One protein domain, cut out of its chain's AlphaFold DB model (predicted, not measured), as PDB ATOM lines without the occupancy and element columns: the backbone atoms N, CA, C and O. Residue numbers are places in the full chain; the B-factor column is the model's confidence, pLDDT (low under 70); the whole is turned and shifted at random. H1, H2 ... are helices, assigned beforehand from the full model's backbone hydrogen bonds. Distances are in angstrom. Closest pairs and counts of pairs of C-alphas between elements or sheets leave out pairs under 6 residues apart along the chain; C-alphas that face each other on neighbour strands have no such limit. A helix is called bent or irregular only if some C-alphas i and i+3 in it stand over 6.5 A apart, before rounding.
ATOM      1  N   ASP A 454      -4.616 -32.204   7.989       77.19
ATOM      2  CA  ASP A 454      -6.000 -32.214   8.476       77.19
ATOM      3  C   ASP A 454      -6.263 -33.378   9.441       77.19
ATOM      4  O   ASP A 454      -6.948 -33.197  10.445       77.19
ATOM      5  N   GLY A 455      -5.661 -34.550   9.208       83.38
ATOM      6  CA  GLY A 455      -5.692 -35.677  10.144       83.38
ATOM      7  C   GLY A 455      -5.025 -35.343  11.480       83.38
ATOM      8  O   GLY A 455      -5.607 -35.602  12.536       83.38
ATOM      9  N   LEU A 456      -3.852 -34.698  11.453       81.38
ATOM     10  CA  LEU A 456      -3.180 -34.186  12.655       81.38
ATOM     11  C   LEU A 456      -4.033 -33.153  13.395       81.38
ATOM     12  O   LEU A 456      -4.145 -33.220  14.616       81.38
ATOM     13  N   PHE A 457      -4.656 -32.219  12.680       82.69
ATOM     14  CA  PHE A 457      -5.436 -31.145  13.291       82.69
ATOM     15  C   PHE A 457      -6.776 -31.613  13.865       82.69
ATOM     16  O   PHE A 457      -7.123 -31.247  14.985       82.69
ATOM     17  N   ASN A 458      -7.491 -32.494  13.166       83.31
ATOM     18  CA  ASN A 458      -8.687 -33.137  13.711       83.31
ATOM     19  C   ASN A 458      -8.328 -34.004  14.934       83.31
ATOM     20  O   ASN A 458      -9.055 -34.011  15.926       83.31
ATOM     21  N   SER A 459      -7.162 -34.667  14.916       86.81
ATOM     22  CA  SER A 459      -6.634 -35.380  16.089       86.81
ATOM     23  C   SER A 459      -6.288 -34.433  17.243       86.81
ATOM     24  O   SER A 459      -6.577 -34.755  18.391       86.81
ATOM     25  N   PHE A 460      -5.716 -33.259  16.955       83.44
ATOM     26  CA  PHE A 460      -5.406 -32.213  17.934       83.44
ATOM     27  C   PHE A 460      -6.678 -31.654  18.584       83.44
ATOM     28  O   PHE A 460      -6.754 -31.615  19.811       83.44
ATOM     29  N   ILE A 461      -7.715 -31.333  17.798       84.44
ATOM     30  CA  ILE A 461      -9.043 -30.959  18.316       84.44
ATOM     31  C   ILE A 461      -9.582 -32.069  19.228       84.44
ATOM     32  O   ILE A 461      -9.859 -31.810  20.392       84.44
ATOM     33  N   HIS A 462      -9.596 -33.327  18.776       87.44
ATOM     34  CA  HIS A 462     -10.043 -34.463  19.592       87.44
ATOM     35  C   HIS A 462      -9.167 -34.783  20.817       87.44
ATOM     36  O   HIS A 462      -9.579 -35.578  21.671       87.44
ATOM     37  N   VAL A 463      -7.957 -34.230  20.918       87.31
ATOM     38  CA  VAL A 463      -7.144 -34.253  22.143       87.31
ATOM     39  C   VAL A 463      -7.559 -33.108  23.067       87.31
ATOM     40  O   VAL A 463      -7.755 -33.350  24.253       87.31
ATOM     41  N   PHE A 464      -7.788 -31.903  22.541       85.50
ATOM     42  CA  PHE A 464      -8.276 -30.762  23.322       85.50
ATOM     43  C   PHE A 464      -9.690 -30.998  23.875       85.50
ATOM     44  O   PHE A 464      -9.895 -30.793  25.067       85.50
ATOM     45  N   ASP A 465     -10.613 -31.553  23.083       87.75
ATOM     46  CA  ASP A 465     -11.950 -31.972  23.536       87.75
ATOM     47  C   ASP A 465     -11.861 -33.012  24.669       87.75
ATOM     48  O   ASP A 465     -12.625 -32.978  25.635       87.75
ATOM     49  N   ARG A 466     -10.898 -33.944  24.577       91.31
ATOM     50  CA  ARG A 466     -10.632 -34.941  25.628       91.31
ATOM     51  C   ARG A 466     -10.038 -34.315  26.887       91.31
ATOM     52  O   ARG A 466     -10.361 -34.779  27.978       91.31
ATOM     53  N   ILE A 467      -9.213 -33.278  26.756       88.00
ATOM     54  CA  ILE A 467      -8.651 -32.522  27.881       88.00
ATOM     55  C   ILE A 467      -9.748 -31.685  28.559       88.00
ATOM     56  O   ILE A 467      -9.884 -31.767  29.777       88.00
ATOM     57  N   ASP A 468     -10.594 -30.973  27.803       86.50
ATOM     58  CA  ASP A 468     -11.779 -30.278  28.336       86.50
ATOM     59  C   ASP A 468     -12.703 -31.251  29.088       86.50
ATOM     60  O   ASP A 468     -13.078 -30.999  30.235       86.50
ATOM     61  N   ALA A 469     -13.033 -32.394  28.476       89.19
ATOM     62  CA  ALA A 469     -13.878 -33.414  29.094       89.19
ATOM     63  C   ALA A 469     -13.236 -34.022  30.353       89.19
ATOM     64  O   ALA A 469     -13.934 -34.260  31.340       89.19
ATOM     65  N   PHE A 470     -11.919 -34.251  30.353       91.44
ATOM     66  CA  PHE A 470     -11.182 -34.718  31.528       91.44
ATOM     67  C   PHE A 470     -11.248 -33.702  32.677       91.44
ATOM     68  O   PHE A 470     -11.625 -34.076  33.787       91.44
ATOM     69  N   TRP A 471     -10.958 -32.422  32.421       87.56
ATOM     70  CA  TRP A 471     -10.998 -31.380  33.451       87.56
ATOM     71  C   TRP A 471     -12.411 -31.119  33.976       87.56
ATOM     72  O   TRP A 471     -12.592 -30.984  35.186       87.56
ATOM     73  N   HIS A 472     -13.429 -31.152  33.112       84.19
ATOM     74  CA  HIS A 472     -14.828 -31.075  33.538       84.19
ATOM     75  C   HIS A 472     -15.202 -32.240  34.473       84.19
ATOM     76  O   HIS A 472     -15.812 -32.033  35.525       84.19
ATOM     77  N   LYS A 473     -14.790 -33.472  34.139       87.12
ATOM     78  CA  LYS A 473     -15.016 -34.654  34.986       87.12
ATOM     79  C   LYS A 473     -14.250 -34.587  36.308       87.12
ATOM     80  O   LYS A 473     -14.811 -34.944  37.341       87.12
ATOM     81  N   PHE A 474     -13.011 -34.100  36.282       84.88
ATOM     82  CA  PHE A 474     -12.164 -33.916  37.462       84.88
ATOM     83  C   PHE A 474     -12.720 -32.861  38.434       84.88
ATOM     84  O   PHE A 474     -12.642 -33.046  39.649       84.88
ATOM     85  N   ALA A 475     -13.312 -31.780  37.914       82.50
ATOM     86  CA  ALA A 475     -13.918 -30.728  38.726       82.50
ATOM     87  C   ALA A 475     -15.293 -31.119  39.306       82.50
ATOM     88  O   ALA A 475     -15.593 -30.749  40.446       82.50
ATOM     89  N   PHE A 476     -16.127 -31.855  38.551       81.12
ATOM     90  CA  PHE A 476     -17.558 -32.014  38.871       81.12
ATOM     91  C   PHE A 476     -18.086 -33.453  39.051       81.12
ATOM     92  O   PHE A 476     -19.057 -33.625  39.789       81.12
ATOM     93  N   GLU A 477     -17.515 -34.481  38.408       81.81
ATOM     94  CA  GLU A 477     -18.088 -35.847  38.417       81.81
ATOM     95  C   GLU A 477     -17.446 -36.789  39.448       81.81
ATOM     96  O   GLU A 477     -18.144 -37.570  40.101       81.81
ATOM     97  N   THR A 478     -16.125 -36.722  39.620       74.31
ATOM     98  CA  THR A 478     -15.398 -37.446  40.676       74.31
ATOM     99  C   THR A 478     -15.781 -36.925  42.077       74.31
ATOM    100  O   THR A 478     -16.461 -35.901  42.208       74.31
ATOM    101  N   PRO A 479     -15.314 -37.549  43.179       70.12
ATOM    102  CA  PRO A 479     -15.233 -36.887  44.490       70.12
ATOM    103  C   PRO A 479     -14.159 -35.772  44.497       70.12
ATOM    104  O   PRO A 479     -13.308 -35.710  45.382       70.12
ATOM    105  N   GLY A 480     -14.160 -34.925  43.465       61.22
ATOM    106  CA  GLY A 480     -13.190 -33.863  43.236       61.22
ATOM    107  C   GLY A 480     -13.377 -32.673  44.172       61.22
ATOM    108  O   GLY A 480     -14.408 -32.511  44.832       61.22
ATOM    109  N   ILE A 481     -12.368 -31.805  44.195       68.75
ATOM    110  CA  ILE A 481     -12.307 -30.628  45.073       68.75
ATOM    111  C   ILE A 481     -13.522 -29.714  44.840       68.75
ATOM    112  O   ILE A 481     -14.140 -29.259  45.803       68.75
ATOM    113  N   GLY A 482     -13.948 -29.541  43.583       69.00
ATOM    114  CA  GLY A 482     -15.162 -28.801  43.240       69.00
ATOM    115  C   GLY A 482     -16.430 -29.361  43.897       69.00
ATOM    116  O   GLY A 482     -17.268 -28.587  44.352       69.00
ATOM    117  N   ARG A 483     -16.561 -30.685  44.061       71.94
ATOM    118  CA  ARG A 483     -17.701 -31.291  44.771       71.94
ATOM    119  C   ARG A 483     -17.600 -31.160  46.296       71.94
ATOM    120  O   ARG A 483     -18.637 -31.132  46.946       71.94
ATOM    121  N   MET A 484     -16.407 -31.027  46.876       72.56
ATOM    122  CA  MET A 484     -16.275 -30.701  48.306       72.56
ATOM    123  C   MET A 484     -16.547 -29.217  48.599       72.56
ATOM    124  O   MET A 484     -17.193 -28.912  49.596       72.56
ATOM    125  N   ILE A 485     -16.111 -28.305  47.723       73.50
ATOM    126  CA  ILE A 485     -16.280 -26.854  47.907       73.50
ATOM    127  C   ILE A 485     -17.694 -26.392  47.518       73.50
ATOM    128  O   ILE A 485     -18.352 -25.698  48.290       73.50
ATOM    129  N   TYR A 486     -18.192 -26.795  46.345       71.62
ATOM    130  CA  TYR A 486     -19.498 -26.373  45.818       71.62
ATOM    131  C   TYR A 486     -20.640 -27.358  46.117       71.62
ATOM    132  O   TYR A 486     -21.801 -27.035  45.877       71.62
ATOM    133  N   GLY A 487     -20.338 -28.556  46.633       67.06
ATOM    134  CA  GLY A 487     -21.347 -29.552  47.021       67.06
ATOM    135  C   GLY A 487     -21.976 -29.320  48.394       67.06
ATOM    136  O   GLY A 487     -22.882 -30.064  48.771       67.06
ATOM    137  N   ILE A 488     -21.555 -28.280  49.125       60.97
ATOM    138  CA  ILE A 488     -22.357 -27.714  50.212       60.97
ATOM    139  C   ILE A 488     -23.624 -27.146  49.565       60.97
ATOM    140  O   ILE A 488     -23.586 -26.109  48.905       60.97
ATOM    141  N   THR A 489     -24.730 -27.882  49.708       58.34
ATOM    142  CA  THR A 489     -26.025 -27.621  49.060       58.34
ATOM    143  C   THR A 489     -26.388 -26.142  49.085       58.34
ATOM    144  O   THR A 489     -26.449 -25.566  50.173       58.34
ATOM    145  N   THR A 490     -26.676 -25.556  47.916       57.75
ATOM    146  CA  THR A 490     -27.081 -24.149  47.777       57.75
ATOM    147  C   THR A 490     -28.186 -23.820  48.785       57.75
ATOM    148  O   THR A 490     -29.301 -24.338  48.652       57.75
ATOM    149  N   SER A 505     -25.527 -17.994  42.639       75.88
ATOM    150  CA  SER A 505     -24.712 -19.208  42.653       75.88
ATOM    151  C   SER A 505     -23.324 -18.896  43.201       75.88
ATOM    152  O   SER A 505     -22.723 -17.896  42.809       75.88
ATOM    153  N   MET A 506     -22.788 -19.756  44.072       75.50
ATOM    154  CA  MET A 506     -21.430 -19.577  44.607       75.50
ATOM    155  C   MET A 506     -20.401 -19.441  43.474       75.50
ATOM    156  O   MET A 506     -19.452 -18.679  43.604       75.50
ATOM    157  N   ARG A 507     -20.657 -20.071  42.314       77.75
ATOM    158  CA  ARG A 507     -19.895 -19.876  41.070       77.75
ATOM    159  C   ARG A 507     -19.883 -18.415  40.593       77.75
ATOM    160  O   ARG A 507     -18.842 -17.928  40.192       77.75
ATOM    161  N   THR A 508     -21.002 -17.696  40.652       81.56
ATOM    162  CA  THR A 508     -21.070 -16.269  40.283       81.56
ATOM    163  C   THR A 508     -20.246 -15.403  41.235       81.56
ATOM    164  O   THR A 508     -19.553 -14.496  40.785       81.56
ATOM    165  N   ILE A 509     -20.283 -15.704  42.539       83.44
ATOM    166  CA  ILE A 509     -19.508 -14.979  43.557       83.44
ATOM    167  C   ILE A 509     -18.007 -15.250  43.381       83.44
ATOM    168  O   ILE A 509     -17.223 -14.305  43.376       83.44
ATOM    169  N   VAL A 510     -17.606 -16.509  43.168       83.69
ATOM    170  CA  VAL A 510     -16.206 -16.872  42.890       83.69
ATOM    171  C   VAL A 510     -15.722 -16.232  41.589       83.69
ATOM    172  O   VAL A 510     -14.725 -15.525  41.622       83.69
ATOM    173  N   ASN A 511     -16.460 -16.353  40.479       84.69
ATOM    174  CA  ASN A 511     -16.085 -15.720  39.208       84.69
ATOM    175  C   ASN A 511     -15.898 -14.193  39.344       84.69
ATOM    176  O   ASN A 511     -14.988 -13.630  38.737       84.69
ATOM    177  N   PHE A 512     -16.728 -13.519  40.150       86.00
ATOM    178  CA  PHE A 512     -16.581 -12.089  40.436       86.00
ATOM    179  C   PHE A 512     -15.338 -11.784  41.288       86.00
ATOM    180  O   PHE A 512     -14.600 -10.849  40.980       86.00
ATOM    181  N   LEU A 513     -15.053 -12.593  42.315       87.94
ATOM    182  CA  LEU A 513     -13.823 -12.478  43.107       87.94
ATOM    183  C   LEU A 513     -12.570 -12.717  42.254       87.94
ATOM    184  O   LEU A 513     -11.595 -11.985  42.403       87.94
ATOM    185  N   CYS A 514     -12.597 -13.670  41.322       88.94
ATOM    186  CA  CYS A 514     -11.489 -13.924  40.404       88.94
ATOM    187  C   CYS A 514     -11.290 -12.770  39.414       88.94
ATOM    188  O   CYS A 514     -10.156 -12.353  39.200       88.94
ATOM    189  N   ALA A 515     -12.368 -12.170  38.895       89.00
ATOM    190  CA  ALA A 515     -12.279 -10.956  38.083       89.00
ATOM    191  C   ALA A 515     -11.675  -9.770  38.865       89.00
ATOM    192  O   ALA A 515     -10.815  -9.064  38.341       89.00
ATOM    193  N   LEU A 516     -12.061  -9.575  40.133       90.38
ATOM    194  CA  LEU A 516     -11.448  -8.564  41.007       90.38
ATOM    195  C   LEU A 516      -9.968  -8.858  41.300       90.38
ATOM    196  O   LEU A 516      -9.153  -7.936  41.303       90.38
ATOM    197  N   LEU A 517      -9.604 -10.124  41.520       92.06
ATOM    198  CA  LEU A 517      -8.216 -10.545  41.723       92.06
ATOM    199  C   LEU A 517      -7.371 -10.378  40.453       92.06
ATOM    200  O   LEU A 517      -6.207 -10.007  40.568       92.06
ATOM    201  N   ASP A 518      -7.929 -10.579  39.256       89.56
ATOM    202  CA  ASP A 518      -7.253 -10.272  37.989       89.56
ATOM    203  C   ASP A 518      -7.043  -8.768  37.795       89.56
ATOM    204  O   ASP A 518      -5.939  -8.351  37.452       89.56
ATOM    205  N   ILE A 519      -8.057  -7.942  38.075       91.44
ATOM    206  CA  ILE A 519      -7.922  -6.477  38.044       91.44
ATOM    207  C   ILE A 519      -6.833  -6.032  39.030       91.44
ATOM    208  O   ILE A 519      -5.944  -5.265  38.668       91.44
ATOM    209  N   PHE A 520      -6.833  -6.570  40.254       91.94
ATOM    210  CA  PHE A 520      -5.785  -6.307  41.242       91.94
ATOM    211  C   PHE A 520      -4.402  -6.792  40.770       91.94
ATOM    212  O   PHE A 520      -3.414  -6.078  40.925       91.94
ATOM    213  N   ARG A 521      -4.322  -7.962  40.122       89.38
ATOM    214  CA  ARG A 521      -3.090  -8.515  39.535       89.38
ATOM    215  C   ARG A 521      -2.526  -7.630  38.416       89.38
ATOM    216  O   ARG A 521      -1.308  -7.491  38.335       89.38
ATOM    217  N   VAL A 522      -3.382  -7.009  37.601       90.06
ATOM    218  CA  VAL A 522      -2.989  -6.021  36.579       90.06
ATOM    219  C   VAL A 522      -2.552  -4.698  37.224       90.06
ATOM    220  O   VAL A 522      -1.524  -4.147  36.837       90.06
ATOM    221  N   LEU A 523      -3.246  -4.218  38.263       88.94
ATOM    222  CA  LEU A 523      -2.836  -3.021  39.019       88.94
ATOM    223  C   LEU A 523      -1.468  -3.196  39.709       88.94
ATOM    224  O   LEU A 523      -0.683  -2.251  39.766       88.94
ATOM    225  N   LEU A 524      -1.125  -4.409  40.162       89.38
ATOM    226  CA  LEU A 524       0.203  -4.727  40.708       89.38
ATOM    227  C   LEU A 524       1.349  -4.651  39.677       89.38
ATOM    228  O   LEU A 524       2.510  -4.645  40.084       89.38
ATOM    229  N   LEU A 525       1.067  -4.574  38.368       87.19
ATOM    230  CA  LEU A 525       2.098  -4.374  37.336       87.19
ATOM    231  C   LEU A 525       2.659  -2.952  37.322       87.19
ATOM    232  O   LEU A 525       3.788  -2.742  36.889       87.19
ATOM    233  N   THR A 526       1.881  -1.977  37.791       82.94
ATOM    234  CA  THR A 526       2.219  -0.553  37.732       82.94
ATOM    235  C   THR A 526       2.205   0.057  39.139       82.94
ATOM    236  O   THR A 526       1.296   0.809  39.493       82.94
ATOM    237  N   PRO A 527       3.237  -0.205  39.974       77.38
ATOM    238  CA  PRO A 527       3.356   0.408  41.305       77.38
ATOM    239  C   PRO A 527       3.362   1.949  41.264       77.38
ATOM    240  O   PRO A 527       3.034   2.596  42.256       77.38
ATOM    241  N   SER A 528       3.670   2.539  40.104       71.69
ATOM    242  CA  SER A 528       3.512   3.963  39.790       71.69
ATOM    243  C   SER A 528       2.062   4.468  39.852       71.69
ATOM    244  O   SER A 528       1.855   5.597  40.289       71.69
ATOM    245  N   LEU A 529       1.059   3.662  39.477       71.88
ATOM    246  CA  LEU A 529      -0.358   4.036  39.600       71.88
ATOM    247  C   LEU A 529      -0.839   3.996  41.056       71.88
ATOM    248  O   LEU A 529      -1.681   4.799  41.448       71.88
ATOM    249  N   PHE A 530      -0.286   3.092  41.873       68.56
ATOM    250  CA  PHE A 530      -0.645   2.961  43.290       68.56
ATOM    251  C   PHE A 530       0.091   3.942  44.220       68.56
ATOM    252  O   PHE A 530      -0.253   4.051  45.397       68.56
ATOM    253  N   MET A 531       1.074   4.686  43.701       69.00
ATOM    254  CA  MET A 531       1.708   5.818  44.382       69.00
ATOM    255  C   MET A 531       1.513   7.119  43.583       69.00
ATOM    256  O   MET A 531       2.496   7.693  43.100       69.00
ATOM    257  N   PRO A 532       0.266   7.628  43.454       64.88
ATOM    258  CA  PRO A 532       0.036   8.966  42.917       64.88
ATOM    259  C   PRO A 532       0.858   9.968  43.735       64.88
ATOM    260  O   PRO A 532       0.906   9.870  44.961       64.88
ATOM    261  N   LYS A 533       1.552  10.877  43.035       63.22
ATOM    262  CA  LYS A 533       2.670  11.708  43.525       63.22
ATOM    263  C   LYS A 533       2.444  12.244  44.948       63.22
ATOM    264  O   LYS A 533       1.887  13.326  45.125       63.22
ATOM    265  N   LEU A 534       2.908  11.494  45.955       64.88
ATOM    266  CA  LEU A 534       2.735  11.855  47.363       64.88
ATOM    267  C   LEU A 534       3.306  13.260  47.602       64.88
ATOM    268  O   LEU A 534       4.419  13.540  47.139       64.88
ATOM    269  N   PRO A 535       2.577  14.147  48.308       75.12
ATOM    270  CA  PRO A 535       2.974  15.541  48.440       75.12
ATOM    271  C   PRO A 535       4.381  15.637  49.032       75.12
ATOM    272  O   PRO A 535       4.705  14.955  50.004       75.12
ATOM    273  N   PHE A 536       5.205  16.500  48.429       63.28
ATOM    274  CA  PHE A 536       6.668  16.566  48.576       63.28
ATOM    275  C   PHE A 536       7.282  16.258  49.964       63.28
ATOM    276  O   PHE A 536       8.283  15.543  49.990       63.28
ATOM    277  N   PRO A 537       6.753  16.717  51.123       69.88
ATOM    278  CA  PRO A 537       7.284  16.311  52.432       69.88
ATOM    279  C   PRO A 537       7.297  14.791  52.695       69.88
ATOM    280  O   PRO A 537       8.153  14.325  53.443       69.88
ATOM    281  N   LEU A 538       6.393  14.006  52.096       63.41
ATOM    282  CA  LEU A 538       6.324  12.552  52.298       63.41
ATOM    283  C   LEU A 538       7.284  11.757  51.403       63.41
ATOM    284  O   LEU A 538       7.752  10.699  51.824       63.41
ATOM    285  N   SER A 539       7.634  12.253  50.210       59.22
ATOM    286  CA  SER A 539       8.530  11.525  49.294       59.22
ATOM    287  C   SER A 539       9.973  11.445  49.809       59.22
ATOM    288  O   SER A 539      10.688  10.492  49.503       59.22
ATOM    289  N   LEU A 540      10.400  12.394  50.648       63.75
ATOM    290  CA  LEU A 540      11.678  12.315  51.364       63.75
ATOM    291  C   LEU A 540      11.683  11.223  52.442       63.75
ATOM    292  O   LEU A 540      12.718  10.599  52.659       63.75
ATOM    293  N   ALA A 541      10.548  10.961  53.095       63.66
ATOM    294  CA  ALA A 541      10.447   9.930  54.126       63.66
ATOM    295  C   ALA A 541      10.398   8.515  53.524       63.66
ATOM    296  O   ALA A 541      11.097   7.622  54.004       63.66
ATOM    297  N   THR A 542       9.624   8.304  52.452       61.28
ATOM    298  CA  THR A 542       9.497   6.979  51.816       61.28
ATOM    299  C   THR A 542      10.813   6.506  51.199       61.28
ATOM    300  O   THR A 542      11.234   5.384  51.477       61.28
ATOM    301  N   ASN A 543      11.516   7.381  50.466       59.75
ATOM    302  CA  ASN A 543      12.835   7.085  49.888       59.75
ATOM    303  C   ASN A 543      13.914   6.746  50.935       59.75
ATOM    304  O   ASN A 543      14.912   6.115  50.592       59.75
ATOM    305  N   PHE A 544      13.738   7.159  52.196       69.12
ATOM    306  CA  PHE A 544      14.697   6.901  53.277       69.12
ATOM    307  C   PHE A 544      14.393   5.613  54.066       69.12
ATOM    308  O   PHE A 544      15.304   5.033  54.651       69.12
ATOM    309  N   PHE A 545      13.133   5.155  54.086       69.81
ATOM    310  CA  PHE A 545      12.694   3.998  54.885       69.81
ATOM    311  C   PHE A 545      12.522   2.689  54.103       69.81
ATOM    312  O   PHE A 545      12.655   1.621  54.698       69.81
ATOM    313  N   MET A 546      12.274   2.733  52.791       76.62
ATOM    314  CA  MET A 546      12.429   1.564  51.919       76.62
ATOM    315  C   MET A 546      13.143   1.965  50.625       76.62
ATOM    316  O   MET A 546      12.605   2.777  49.871       76.62
ATOM    317  N   PRO A 547      14.310   1.376  50.296       83.50
ATOM    318  CA  PRO A 547      14.885   1.553  48.971       83.50
ATOM    319  C   PRO A 547      13.952   0.911  47.937       83.50
ATOM    320  O   PRO A 547      13.436  -0.184  48.167       83.50
ATOM    321  N   ALA A 548      13.770   1.554  46.780       80.25
ATOM    322  CA  ALA A 548      12.782   1.146  45.773       80.25
ATOM    323  C   ALA A 548      12.849  -0.348  45.389       80.25
ATOM    324  O   ALA A 548      11.814  -0.973  45.184       80.25
ATOM    325  N   ARG A 549      14.045  -0.959  45.400       83.69
ATOM    326  CA  ARG A 549      14.245  -2.405  45.180       83.69
ATOM    327  C   ARG A 549      13.433  -3.294  46.135       83.69
ATOM    328  O   ARG A 549      12.908  -4.310  45.697       83.69
ATOM    329  N   VAL A 550      13.293  -2.921  47.411       87.94
ATOM    330  CA  VAL A 550      12.476  -3.664  48.392       87.94
ATOM    331  C   VAL A 550      10.990  -3.545  48.055       87.94
ATOM    332  O   VAL A 550      10.270  -4.537  48.125       87.94
ATOM    333  N   ILE A 551      10.542  -2.369  47.610       86.25
ATOM    334  CA  ILE A 551       9.160  -2.151  47.161       86.25
ATOM    335  C   ILE A 551       8.878  -3.010  45.918       86.25
ATOM    336  O   ILE A 551       7.913  -3.768  45.913       86.25
ATOM    337  N   THR A 552       9.757  -2.990  44.909       86.12
ATOM    338  CA  THR A 552       9.633  -3.833  43.707       86.12
ATOM    339  C   THR A 552       9.627  -5.328  44.042       86.12
ATOM    340  O   THR A 552       8.830  -6.072  43.470       86.12
ATOM    341  N   LEU A 553      10.449  -5.783  44.997       90.69
ATOM    342  CA  LEU A 553      10.441  -7.174  45.469       90.69
ATOM    343  C   LEU A 553       9.124  -7.547  46.166       90.69
ATOM    344  O   LEU A 553       8.577  -8.609  45.879       90.69
ATOM    345  N   ILE A 554       8.574  -6.674  47.018       91.00
ATOM    346  CA  ILE A 554       7.270  -6.888  47.668       91.00
ATOM    347  C   ILE A 554       6.149  -6.956  46.620       91.00
ATOM    348  O   ILE A 554       5.364  -7.902  46.636       91.00
ATOM    349  N   PHE A 555       6.099  -6.018  45.669       89.75
ATOM    350  CA  PHE A 555       5.113  -6.044  44.579       89.75
ATOM    351  C   PHE A 555       5.261  -7.293  43.695       89.75
ATOM    352  O   PHE A 555       4.258  -7.897  43.325       89.75
ATOM    353  N   THR A 556       6.489  -7.739  43.416       90.50
ATOM    354  CA  THR A 556       6.745  -8.966  42.639       90.50
ATOM    355  C   THR A 556       6.296 -10.219  43.393       90.50
ATOM    356  O   THR A 556       5.623 -11.073  42.817       90.50
ATOM    357  N   ALA A 557       6.588 -10.313  44.694       94.06
ATOM    358  CA  ALA A 557       6.131 -11.415  45.540       94.06
ATOM    359  C   ALA A 557       4.596 -11.455  45.657       94.06
ATOM    360  O   ALA A 557       4.000 -12.525  45.545       94.06
ATOM    361  N   LEU A 558       3.943 -10.294  45.805       93.12
ATOM    362  CA  LEU A 558       2.481 -10.177  45.792       93.12
ATOM    363  C   LEU A 558       1.889 -10.566  44.427       93.12
ATOM    364  O   LEU A 558       0.923 -11.325  44.390       93.12
ATOM    365  N   ARG A 559       2.488 -10.126  43.310       93.31
ATOM    366  CA  ARG A 559       2.078 -10.504  41.943       93.31
ATOM    367  C   ARG A 559       2.115 -12.019  41.759       93.31
ATOM    368  O   ARG A 559       1.142 -12.597  41.275       93.31
ATOM    369  N   ILE A 560       3.209 -12.665  42.165       94.56
ATOM    370  CA  ILE A 560       3.373 -14.123  42.086       94.56
ATOM    371  C   ILE A 560       2.355 -14.822  42.997       94.56
ATOM    372  O   ILE A 560       1.663 -15.727  42.539       94.56
ATOM    373  N   GLY A 561       2.182 -14.364  44.241       95.50
ATOM    374  CA  GLY A 561       1.203 -14.919  45.183       95.50
ATOM    375  C   GLY A 561      -0.240 -14.862  44.669       95.50
ATOM    376  O   GLY A 561      -0.926 -15.882  44.655       95.50
ATOM    377  N   VAL A 562      -0.687 -13.703  44.171       95.00
ATOM    378  CA  VAL A 562      -2.026 -13.539  43.567       95.00
ATOM    379  C   VAL A 562      -2.175 -14.400  42.308       95.00
ATOM    380  O   VAL A 562      -3.218 -15.023  42.116       95.00
ATOM    381  N   THR A 563      -1.129 -14.499  41.479       94.94
ATOM    382  CA  THR A 563      -1.128 -15.370  40.290       94.94
ATOM    383  C   THR A 563      -1.284 -16.844  40.672       94.94
ATOM    384  O   THR A 563      -2.087 -17.539  40.063       94.94
ATOM    385  N   LEU A 564      -0.580 -17.321  41.705       96.38
ATOM    386  CA  LEU A 564      -0.699 -18.700  42.190       96.38
ATOM    387  C   LEU A 564      -2.081 -18.992  42.796       96.38
ATOM    388  O   LEU A 564      -2.617 -20.072  42.565       96.38
ATOM    389  N   ILE A 565      -2.682 -18.041  43.520       95.25
ATOM    390  CA  ILE A 565      -4.040 -18.186  44.075       95.25
ATOM    391  C   ILE A 565      -5.077 -18.316  42.950       95.25
ATOM    392  O   ILE A 565      -5.867 -19.259  42.966       95.25
ATOM    393  N   LEU A 566      -5.038 -17.425  41.951       95.25
ATOM    394  CA  LEU A 566      -5.899 -17.502  40.762       95.25
ATOM    395  C   LEU A 566      -5.695 -18.814  39.995       95.25
ATOM    396  O   LEU A 566      -6.660 -19.480  39.641       95.25
ATOM    397  N   MET A 567      -4.440 -19.221  39.794       95.62
ATOM    398  CA  MET A 567      -4.102 -20.456  39.087       95.62
ATOM    399  C   MET A 567      -4.679 -21.689  39.804       95.62
ATOM    400  O   MET A 567      -5.226 -22.581  39.161       95.62
ATOM    401  N   ILE A 568      -4.593 -21.746  41.136       94.12
ATOM    402  CA  ILE A 568      -5.167 -22.842  41.929       94.12
ATOM    403  C   ILE A 568      -6.702 -22.826  41.871       94.12
ATOM    404  O   ILE A 568      -7.307 -23.893  41.771       94.12
ATOM    405  N   GLU A 569      -7.340 -21.651  41.892       93.12
ATOM    406  CA  GLU A 569      -8.797 -21.530  41.761       93.12
ATOM    407  C   GLU A 569      -9.289 -22.048  40.403       93.12
ATOM    408  O   GLU A 569     -10.142 -22.936  40.364       93.12
ATOM    409  N   GLU A 570      -8.702 -21.583  39.301       93.75
ATOM    410  CA  GLU A 570      -9.108 -21.962  37.940       93.75
ATOM    411  C   GLU A 570      -8.899 -23.458  37.668       93.75
ATOM    412  O   GLU A 570      -9.689 -24.095  36.968       93.75
ATOM    413  N   LEU A 571      -7.863 -24.048  38.273       93.06
ATOM    414  CA  LEU A 571      -7.627 -25.492  38.260       93.06
ATOM    415  C   LEU A 571      -8.726 -26.255  39.025       93.06
ATOM    416  O   LEU A 571      -9.172 -27.312  38.577       93.06
ATOM    417  N   ILE A 572      -9.194 -25.714  40.155       89.12
ATOM    418  CA  ILE A 572     -10.264 -26.289  40.987       89.12
ATOM    419  C   ILE A 572     -11.648 -26.142  40.332       89.12
ATOM    420  O   ILE A 572     -12.469 -27.056  40.452       89.12
ATOM    421  N   THR A 573     -11.923 -25.047  39.613       88.06
ATOM    422  CA  THR A 573     -13.162 -24.887  38.829       88.06
ATOM    423  C   THR A 573     -13.138 -25.600  37.473       88.06
ATOM    424  O   THR A 573     -14.152 -25.603  36.772       88.06
ATOM    425  N   GLY A 574     -12.029 -26.257  37.114       89.31
ATOM    426  CA  GLY A 574     -11.871 -26.997  35.857       89.31
ATOM    427  C   GLY A 574     -11.650 -26.103  34.633       89.31
ATOM    428  O   GLY A 574     -11.659 -26.587  33.501       89.31
ATOM    429  N   GLN A 575     -11.420 -24.805  34.838       93.25
ATOM    430  CA  GLN A 575     -11.195 -23.800  33.801       93.25
ATOM    431  C   GLN A 575      -9.730 -23.825  33.325       93.25
ATOM    432  O   GLN A 575      -9.056 -22.800  33.246       93.25
ATOM    433  N   TRP A 576      -9.225 -25.013  32.970       94.81
ATOM    434  CA  TRP A 576      -7.808 -25.271  32.660       94.81
ATOM    435  C   TRP A 576      -7.222 -24.349  31.569       94.81
ATOM    436  O   TRP A 576      -6.034 -24.028  31.584       94.81
ATOM    437  N   ARG A 577      -8.066 -23.881  30.637       93.94
ATOM    438  CA  ARG A 577      -7.709 -22.896  29.604       93.94
ATOM    439  C   ARG A 577      -7.335 -21.538  30.219       93.94
ATOM    440  O   ARG A 577      -6.341 -20.944  29.815       93.94
ATOM    441  N   GLN A 578      -8.100 -21.068  31.210       94.81
ATOM    442  CA  GLN A 578      -7.797 -19.844  31.962       94.81
ATOM    443  C   GLN A 578      -6.584 -20.051  32.881       94.81
ATOM    444  O   GLN A 578      -5.716 -19.190  32.902       94.81
ATOM    445  N   PHE A 579      -6.448 -21.223  33.517       95.69
ATOM    446  CA  PHE A 579      -5.259 -21.607  34.301       95.69
ATOM    447  C   PHE A 579      -3.954 -21.455  33.498       95.69
ATOM    448  O   PHE A 579      -2.987 -20.884  34.004       95.69
ATOM    449  N   LEU A 580      -3.929 -21.896  32.231       95.31
ATOM    450  CA  LEU A 580      -2.774 -21.695  31.344       95.31
ATOM    451  C   LEU A 580      -2.548 -20.219  30.991       95.31
ATOM    452  O   LEU A 580      -1.406 -19.788  30.875       95.31
ATOM    453  N   ALA A 581      -3.611 -19.426  30.855       95.50
ATOM    454  CA  ALA A 581      -3.490 -17.983  30.682       95.50
ATOM    455  C   ALA A 581      -2.975 -17.292  31.965       95.50
ATOM    456  O   ALA A 581      -2.166 -16.371  31.891       95.50
ATOM    457  N   THR A 582      -3.372 -17.747  33.156       96.19
ATOM    458  CA  THR A 582      -2.857 -17.238  34.435       96.19
ATOM    459  C   THR A 582      -1.382 -17.563  34.622       96.19
ATOM    460  O   THR A 582      -0.632 -16.676  35.035       96.19
ATOM    461  N   SER A 583      -0.950 -18.787  34.299       96.56
ATOM    462  CA  SER A 583       0.428 -19.235  34.530       96.56
ATOM    463  C   SER A 583       1.471 -18.458  33.716       96.56
ATOM    464  O   SER A 583       2.596 -18.305  34.190       96.56
ATOM    465  N   LEU A 584       1.093 -17.839  32.587       94.81
ATOM    466  CA  LEU A 584       1.931 -16.857  31.875       94.81
ATOM    467  C   LEU A 584       2.413 -15.715  32.797       94.81
ATOM    468  O   LEU A 584       3.541 -15.243  32.672       94.81
ATOM    469  N   GLY A 585       1.601 -15.316  33.780       92.88
ATOM    470  CA  GLY A 585       1.927 -14.269  34.754       92.88
ATOM    471  C   GLY A 585       2.990 -14.629  35.798       92.88
ATOM    472  O   GLY A 585       3.450 -13.751  36.539       92.88
ATOM    473  N   LEU A 586       3.394 -15.902  35.864       95.00
ATOM    474  CA  LEU A 586       4.505 -16.343  36.706       95.00
ATOM    475  C   LEU A 586       5.855 -15.941  36.098       95.00
ATOM    476  O   LEU A 586       6.747 -15.547  36.844       95.00
ATOM    477  N   PHE A 587       5.982 -15.972  34.767       93.75
ATOM    478  CA  PHE A 587       7.246 -15.718  34.068       93.75
ATOM    479  C   PHE A 587       7.625 -14.231  34.051       93.75
ATOM    480  O   PHE A 587       8.742 -13.878  34.421       93.75
ATOM    481  N   SER A 588       6.705 -13.334  33.682       93.38
ATOM    482  CA  SER A 588       7.017 -11.904  33.520       93.38
ATOM    483  C   SER A 588       5.829 -10.979  33.826       93.38
ATOM    484  O   SER A 588       4.699 -11.422  34.044       93.38
ATOM    485  N   ALA A 589       6.087  -9.667  33.857       89.12
ATOM    486  CA  ALA A 589       5.040  -8.649  33.960       89.12
ATOM    487  C   ALA A 589       4.175  -8.595  32.684       89.12
ATOM    488  O   ALA A 589       2.947  -8.592  32.772       89.12
ATOM    489  N   SER A 590       4.804  -8.660  31.506       90.62
ATOM    490  CA  SER A 590       4.123  -8.786  30.209       90.62
ATOM    491  C   SER A 590       3.280 -10.066  30.121       90.62
ATOM    492  O   SER A 590       2.161 -10.029  29.614       90.62
ATOM    493  N   GLY A 591       3.735 -11.171  30.718       93.06
ATOM    494  CA  GLY A 591       3.004 -12.437  30.808       93.06
ATOM    495  C   GLY A 591       1.713 -12.362  31.634       93.06
ATOM    496  O   GLY A 591       0.752 -13.064  31.327       93.06
ATOM    497  N   VAL A 592       1.626 -11.472  32.634       93.12
ATOM    498  CA  VAL A 592       0.358 -11.205  33.345       93.12
ATOM    499  C   VAL A 592      -0.642 -10.528  32.414       93.12
ATOM    500  O   VAL A 592      -1.800 -10.940  32.370       93.12
ATOM    501  N   LEU A 593      -0.201  -9.509  31.668       91.44
ATOM    502  CA  LEU A 593      -1.048  -8.750  30.748       91.44
ATOM    503  C   LEU A 593      -1.509  -9.619  29.567       91.44
ATOM    504  O   LEU A 593      -2.699  -9.664  29.261       91.44
ATOM    505  N   LEU A 594      -0.589 -10.378  28.965       92.69
ATOM    506  CA  LEU A 594      -0.893 -11.371  27.932       92.69
ATOM    507  C   LEU A 594      -1.856 -12.444  28.460       92.69
ATOM    508  O   LEU A 594      -2.809 -12.802  27.775       92.69
ATOM    509  N   GLY A 595      -1.659 -12.900  29.699       93.00
ATOM    510  CA  GLY A 595      -2.569 -13.808  30.388       93.00
ATOM    511  C   GLY A 595      -3.972 -13.232  30.587       93.00
ATOM    512  O   GLY A 595      -4.962 -13.909  30.327       93.00
ATOM    513  N   PHE A 596      -4.082 -11.968  30.995       93.62
ATOM    514  CA  PHE A 596      -5.361 -11.268  31.132       93.62
ATOM    515  C   PHE A 596      -6.090 -11.134  29.782       93.62
ATOM    516  O   PHE A 596      -7.261 -11.503  29.676       93.62
ATOM    517  N   PHE A 597      -5.393 -10.723  28.716       91.81
ATOM    518  CA  PHE A 597      -5.967 -10.702  27.367       91.81
ATOM    519  C   PHE A 597      -6.355 -12.103  26.873       91.81
ATOM    520  O   PHE A 597      -7.438 -12.271  26.310       91.81
ATOM    521  N   ALA A 598      -5.539 -13.126  27.132       92.81
ATOM    522  CA  ALA A 598      -5.860 -14.507  26.788       92.81
ATOM    523  C   ALA A 598      -7.120 -15.003  27.519       92.81
ATOM    524  O   ALA A 598      -7.954 -15.651  26.890       92.81
ATOM    525  N   LYS A 599      -7.342 -14.638  28.793       93.44
ATOM    526  CA  LYS A 599      -8.615 -14.907  29.491       93.44
ATOM    527  C   LYS A 599      -9.803 -14.217  28.831       93.44
ATOM    528  O   LYS A 599     -10.836 -14.858  28.662       93.44
ATOM    529  N   ILE A 600      -9.674 -12.947  28.436       91.38
ATOM    530  CA  ILE A 600     -10.740 -12.229  27.715       91.38
ATOM    531  C   ILE A 600     -11.072 -12.965  26.413       91.38
ATOM    532  O   ILE A 600     -12.237 -13.273  26.171       91.38
ATOM    533  N   VAL A 601     -10.060 -13.331  25.620       90.88
ATOM    534  CA  VAL A 601     -10.238 -14.094  24.374       90.88
ATOM    535  C   VAL A 601     -10.881 -15.458  24.640       90.88
ATOM    536  O   VAL A 601     -11.822 -15.817  23.941       90.88
ATOM    537  N   ILE A 602     -10.458 -16.198  25.671       92.44
ATOM    538  CA  ILE A 602     -11.058 -17.487  26.066       92.44
ATOM    539  C   ILE A 602     -12.520 -17.317  26.503       92.44
ATOM    540  O   ILE A 602     -13.362 -18.140  26.149       92.44
ATOM    541  N   ASN A 603     -12.854 -16.254  27.230       88.50
ATOM    542  CA  ASN A 603     -14.215 -16.020  27.710       88.50
ATOM    543  C   ASN A 603     -15.149 -15.588  26.570       88.50
ATOM    544  O   ASN A 603     -16.242 -16.136  26.446       88.50
ATOM    545  N   VAL A 604     -14.697 -14.701  25.676       89.50
ATOM    546  CA  VAL A 604     -15.405 -14.381  24.424       89.50
ATOM    547  C   VAL A 604     -15.562 -15.640  23.563       89.50
ATOM    548  O   VAL A 604     -16.653 -15.914  23.069       89.50
ATOM    549  N   TRP A 605     -14.522 -16.470  23.457       90.38
ATOM    550  CA  TRP A 605     -14.565 -17.741  22.732       90.38
ATOM    551  C   TRP A 605     -15.618 -18.710  23.285       90.38
ATOM    552  O   TRP A 605     -16.345 -19.343  22.522       90.38
ATOM    553  N   LEU A 606     -15.730 -18.820  24.610       87.12
ATOM    554  CA  LEU A 606     -16.718 -19.674  25.273       87.12
ATOM    555  C   LEU A 606     -18.156 -19.136  25.168       87.12
ATOM    556  O   LEU A 606     -19.085 -19.940  25.266       87.12
ATOM    557  N   LEU A 607     -18.341 -17.831  24.935       87.50
ATOM    558  CA  LEU A 607     -19.644 -17.203  24.668       87.50
ATOM    559  C   LEU A 607     -20.134 -17.408  23.222       87.50
ATOM    560  O   LEU A 607     -21.342 -17.425  22.996       87.50
ATOM    561  N   ILE A 608     -19.235 -17.597  22.249       89.06
ATOM    562  CA  ILE A 608     -19.604 -17.931  20.861       89.06
ATOM    563  C   ILE A 608     -20.273 -19.318  20.825       89.06
ATOM    564  O   ILE A 608     -19.876 -20.231  21.550       89.06
ATOM    565  N   GLU A 609     -21.280 -19.524  19.975       91.25
ATOM    566  CA  GLU A 609     -21.947 -20.827  19.824       91.25
ATOM    567  C   GLU A 609     -20.954 -21.933  19.383       91.25
ATOM    568  O   GLU A 609     -20.061 -21.661  18.573       91.25
ATOM    569  N   PRO A 610     -21.067 -23.192  19.862       88.44
ATOM    570  CA  PRO A 610     -20.172 -24.278  19.446       88.44
ATOM    571  C   PRO A 610     -20.098 -24.508  17.925       88.44
ATOM    572  O   PRO A 610     -19.034 -24.851  17.409       88.44
ATOM    573  N   SER A 611     -21.193 -24.263  17.200       87.06
ATOM    574  CA  SER A 611     -21.255 -24.300  15.733       87.06
ATOM    575  C   SER A 611     -20.249 -23.318  15.110       87.06
ATOM    576  O   SER A 611     -19.288 -23.740  14.461       87.06
ATOM    577  N   TYR A 612     -20.393 -22.022  15.402       90.38
ATOM    578  CA  TYR A 612     -19.489 -20.967  14.948       90.38
ATOM    579  C   TYR A 612     -18.054 -21.178  15.437       90.38
ATOM    580  O   TYR A 612     -17.129 -20.955  14.663       90.38
ATOM    581  N   ARG A 613     -17.837 -21.682  16.663       88.00
ATOM    582  CA  ARG A 613     -16.488 -22.033  17.150       88.00
ATOM    583  C   ARG A 613     -15.785 -23.042  16.246       88.00
ATOM    584  O   ARG A 613     -14.623 -22.831  15.910       88.00
ATOM    585  N   THR A 614     -16.456 -24.125  15.848       85.81
ATOM    586  CA  THR A 614     -15.832 -25.152  14.990       85.81
ATOM    587  C   THR A 614     -15.583 -24.650  13.567       85.81
ATOM    588  O   THR A 614     -14.521 -24.929  13.012       85.81
ATOM    589  N   ALA A 615     -16.494 -23.848  13.003       87.06
ATOM    590  CA  ALA A 615     -16.290 -23.192  11.711       87.06
ATOM    591  C   ALA A 615     -15.094 -22.222  11.751       87.06
ATOM    592  O   ALA A 615     -14.164 -22.350  10.959       87.06
ATOM    593  N   LEU A 616     -15.063 -21.325  12.738       87.12
ATOM    594  CA  LEU A 616     -14.025 -20.310  12.910       87.12
ATOM    595  C   LEU A 616     -12.656 -20.951  13.213       87.12
ATOM    596  O   LEU A 616     -11.660 -20.542  12.630       87.12
ATOM    597  N   VAL A 617     -12.591 -22.028  14.010       85.75
ATOM    598  CA  VAL A 617     -11.367 -22.845  14.184       85.75
ATOM    599  C   VAL A 617     -10.917 -23.479  12.868       85.75
ATOM    600  O   VAL A 617      -9.727 -23.449  12.557       85.75
ATOM    601  N   LYS A 618     -11.842 -24.023  12.068       84.12
ATOM    602  CA  LYS A 618     -11.524 -24.620  10.765       84.12
ATOM    603  C   LYS A 618     -11.026 -23.573   9.763       84.12
ATOM    604  O   LYS A 618     -10.131 -23.873   8.979       84.12
ATOM    605  N   ASP A 619     -11.542 -22.349   9.812       85.81
ATOM    606  CA  ASP A 619     -11.154 -21.266   8.904       85.81
ATOM    607  C   ASP A 619      -9.879 -20.529   9.355       85.81
ATOM    608  O   ASP A 619      -9.023 -20.260   8.510       85.81
ATOM    609  N   ILE A 620      -9.660 -20.340  10.665       82.25
ATOM    610  CA  ILE A 620      -8.342 -19.984  11.230       82.25
ATOM    611  C   ILE A 620      -7.306 -21.057  10.898       82.25
ATOM    612  O   ILE A 620      -6.155 -20.727  10.640       82.25
ATOM    613  N   PHE A 621      -7.679 -22.335  10.848       84.19
ATOM    614  CA  PHE A 621      -6.746 -23.377  10.434       84.19
ATOM    615  C   PHE A 621      -6.460 -23.350   8.929       84.19
ATOM    616  O   PHE A 621      -5.307 -23.498   8.540       84.19
ATOM    617  N   LYS A 622      -7.447 -23.093   8.061       80.56
ATOM    618  CA  LYS A 622      -7.205 -22.897   6.615       80.56
ATOM    619  C   LYS A 622      -6.296 -21.693   6.336       80.56
ATOM    620  O   LYS A 622      -5.373 -21.805   5.529       80.56
ATOM    621  N   SER A 623      -6.534 -20.551   6.985       78.50
ATOM    622  CA  SER A 623      -5.692 -19.356   6.823       78.50
ATOM    623  C   SER A 623      -4.328 -19.549   7.491       78.50
ATOM    624  O   SER A 623      -3.294 -19.320   6.861       78.50
TER     625      SER A 623
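This is residues 454 to 490 and 505 to 623 of the 847 residues of an uncharacterized protein of viral metagenome (UniProt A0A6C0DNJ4). Four helices, H3, H6, H7 and H8, make a loose up-and-down bundle, in which H3 joins the others with residues 514 to 522; H1 crosses one end of the bundle, with H9 near it. At the other end H5 sticks out with residues 536 to 541 and 543 to 545, while small H2 makes a corner with H1. The printed part has 156 residues with nine named helices, H1 to H9 in chain order, and no named strand; the class is all helix. The whole is loose, with a radius of gyration of the C-alphas of 20.2 A, and flat, spanning 66 by 47 by 22 A.

H1, residues 454 to 476, and H2, residues 481 to 486, touch only at the corner, where the closest C-alphas, of Ala 475 and Gly 482, are 5.1 A apart. H3, residues 506 to 523, touches H6, residues 548 to 572, at a shallow tilt of 24 degrees, opposite ways; the closest C-alphas, of Arg 521 and Arg 559, are 6.0 A apart. H4, residues 527 to 530, is apart from H5, residues 536 to 545, and H5 and H6 meet only through their link. H6 and H7, residues 576 to 587, form a helical hairpin at 16 degrees, with the C-alphas of Met 567 and Phe 579 closest at 5.1 A. H7 and H8, residues 589 to 607, form another at 11 degrees, with Gly 585 and Val 592 closest at 3.7 A between C-alphas. H8 touches H3 at a shallow tilt of 33 degrees, only just short of steep, opposite ways; the C-alphas of Val 522 and Leu 593 are closest, 6.7 A apart. H1 is close to H7 but not clearly touching, about perpendicular at 87 degrees, with the C-alphas of Trp 471 and Trp 576 closest at 6.9 A. H9, residues 610 to 623, touches no helix but H9 and H1 are near each other. Every O i to N i+4 pair is within hydrogen-bond range in H2, H3, H6, H8 and H9; the count is 18 of 19 in H1, 3 of 6 in H5 and 4 of 8 in H7, and H4 is too short for such a pair.

H1 begins at C-alpha 454, (-6.000, -32.214, 8.476), and is 32.5 A long from first to last C-alpha. H3 measures 25.5 A, H6 36.1 A from C-alpha 548 at (12.782, 1.146, 45.773), H8 27.7 A and H9 19.8 A. H5 is neither bent nor irregular, but only just: C-alphas 537 and 540 are 6.0 A apart. H9 ends at C-alpha 623, (-5.692, -19.356, 6.823).

The two C-alphas farthest apart, of Gly 455 and Pro 537, are 68.3 A apart. Residues 491 to 504 are cut out and not printed, and C-alphas 490 and 505 are 7.5 A apart across the cut, in the link from H2 to H3. The links that are printed whole are tight. The mean pLDDT of the printed part is 84.3, and it is under 70 at residues 480 to 482, 487 to 490, 530 to 534 and 536 to 545.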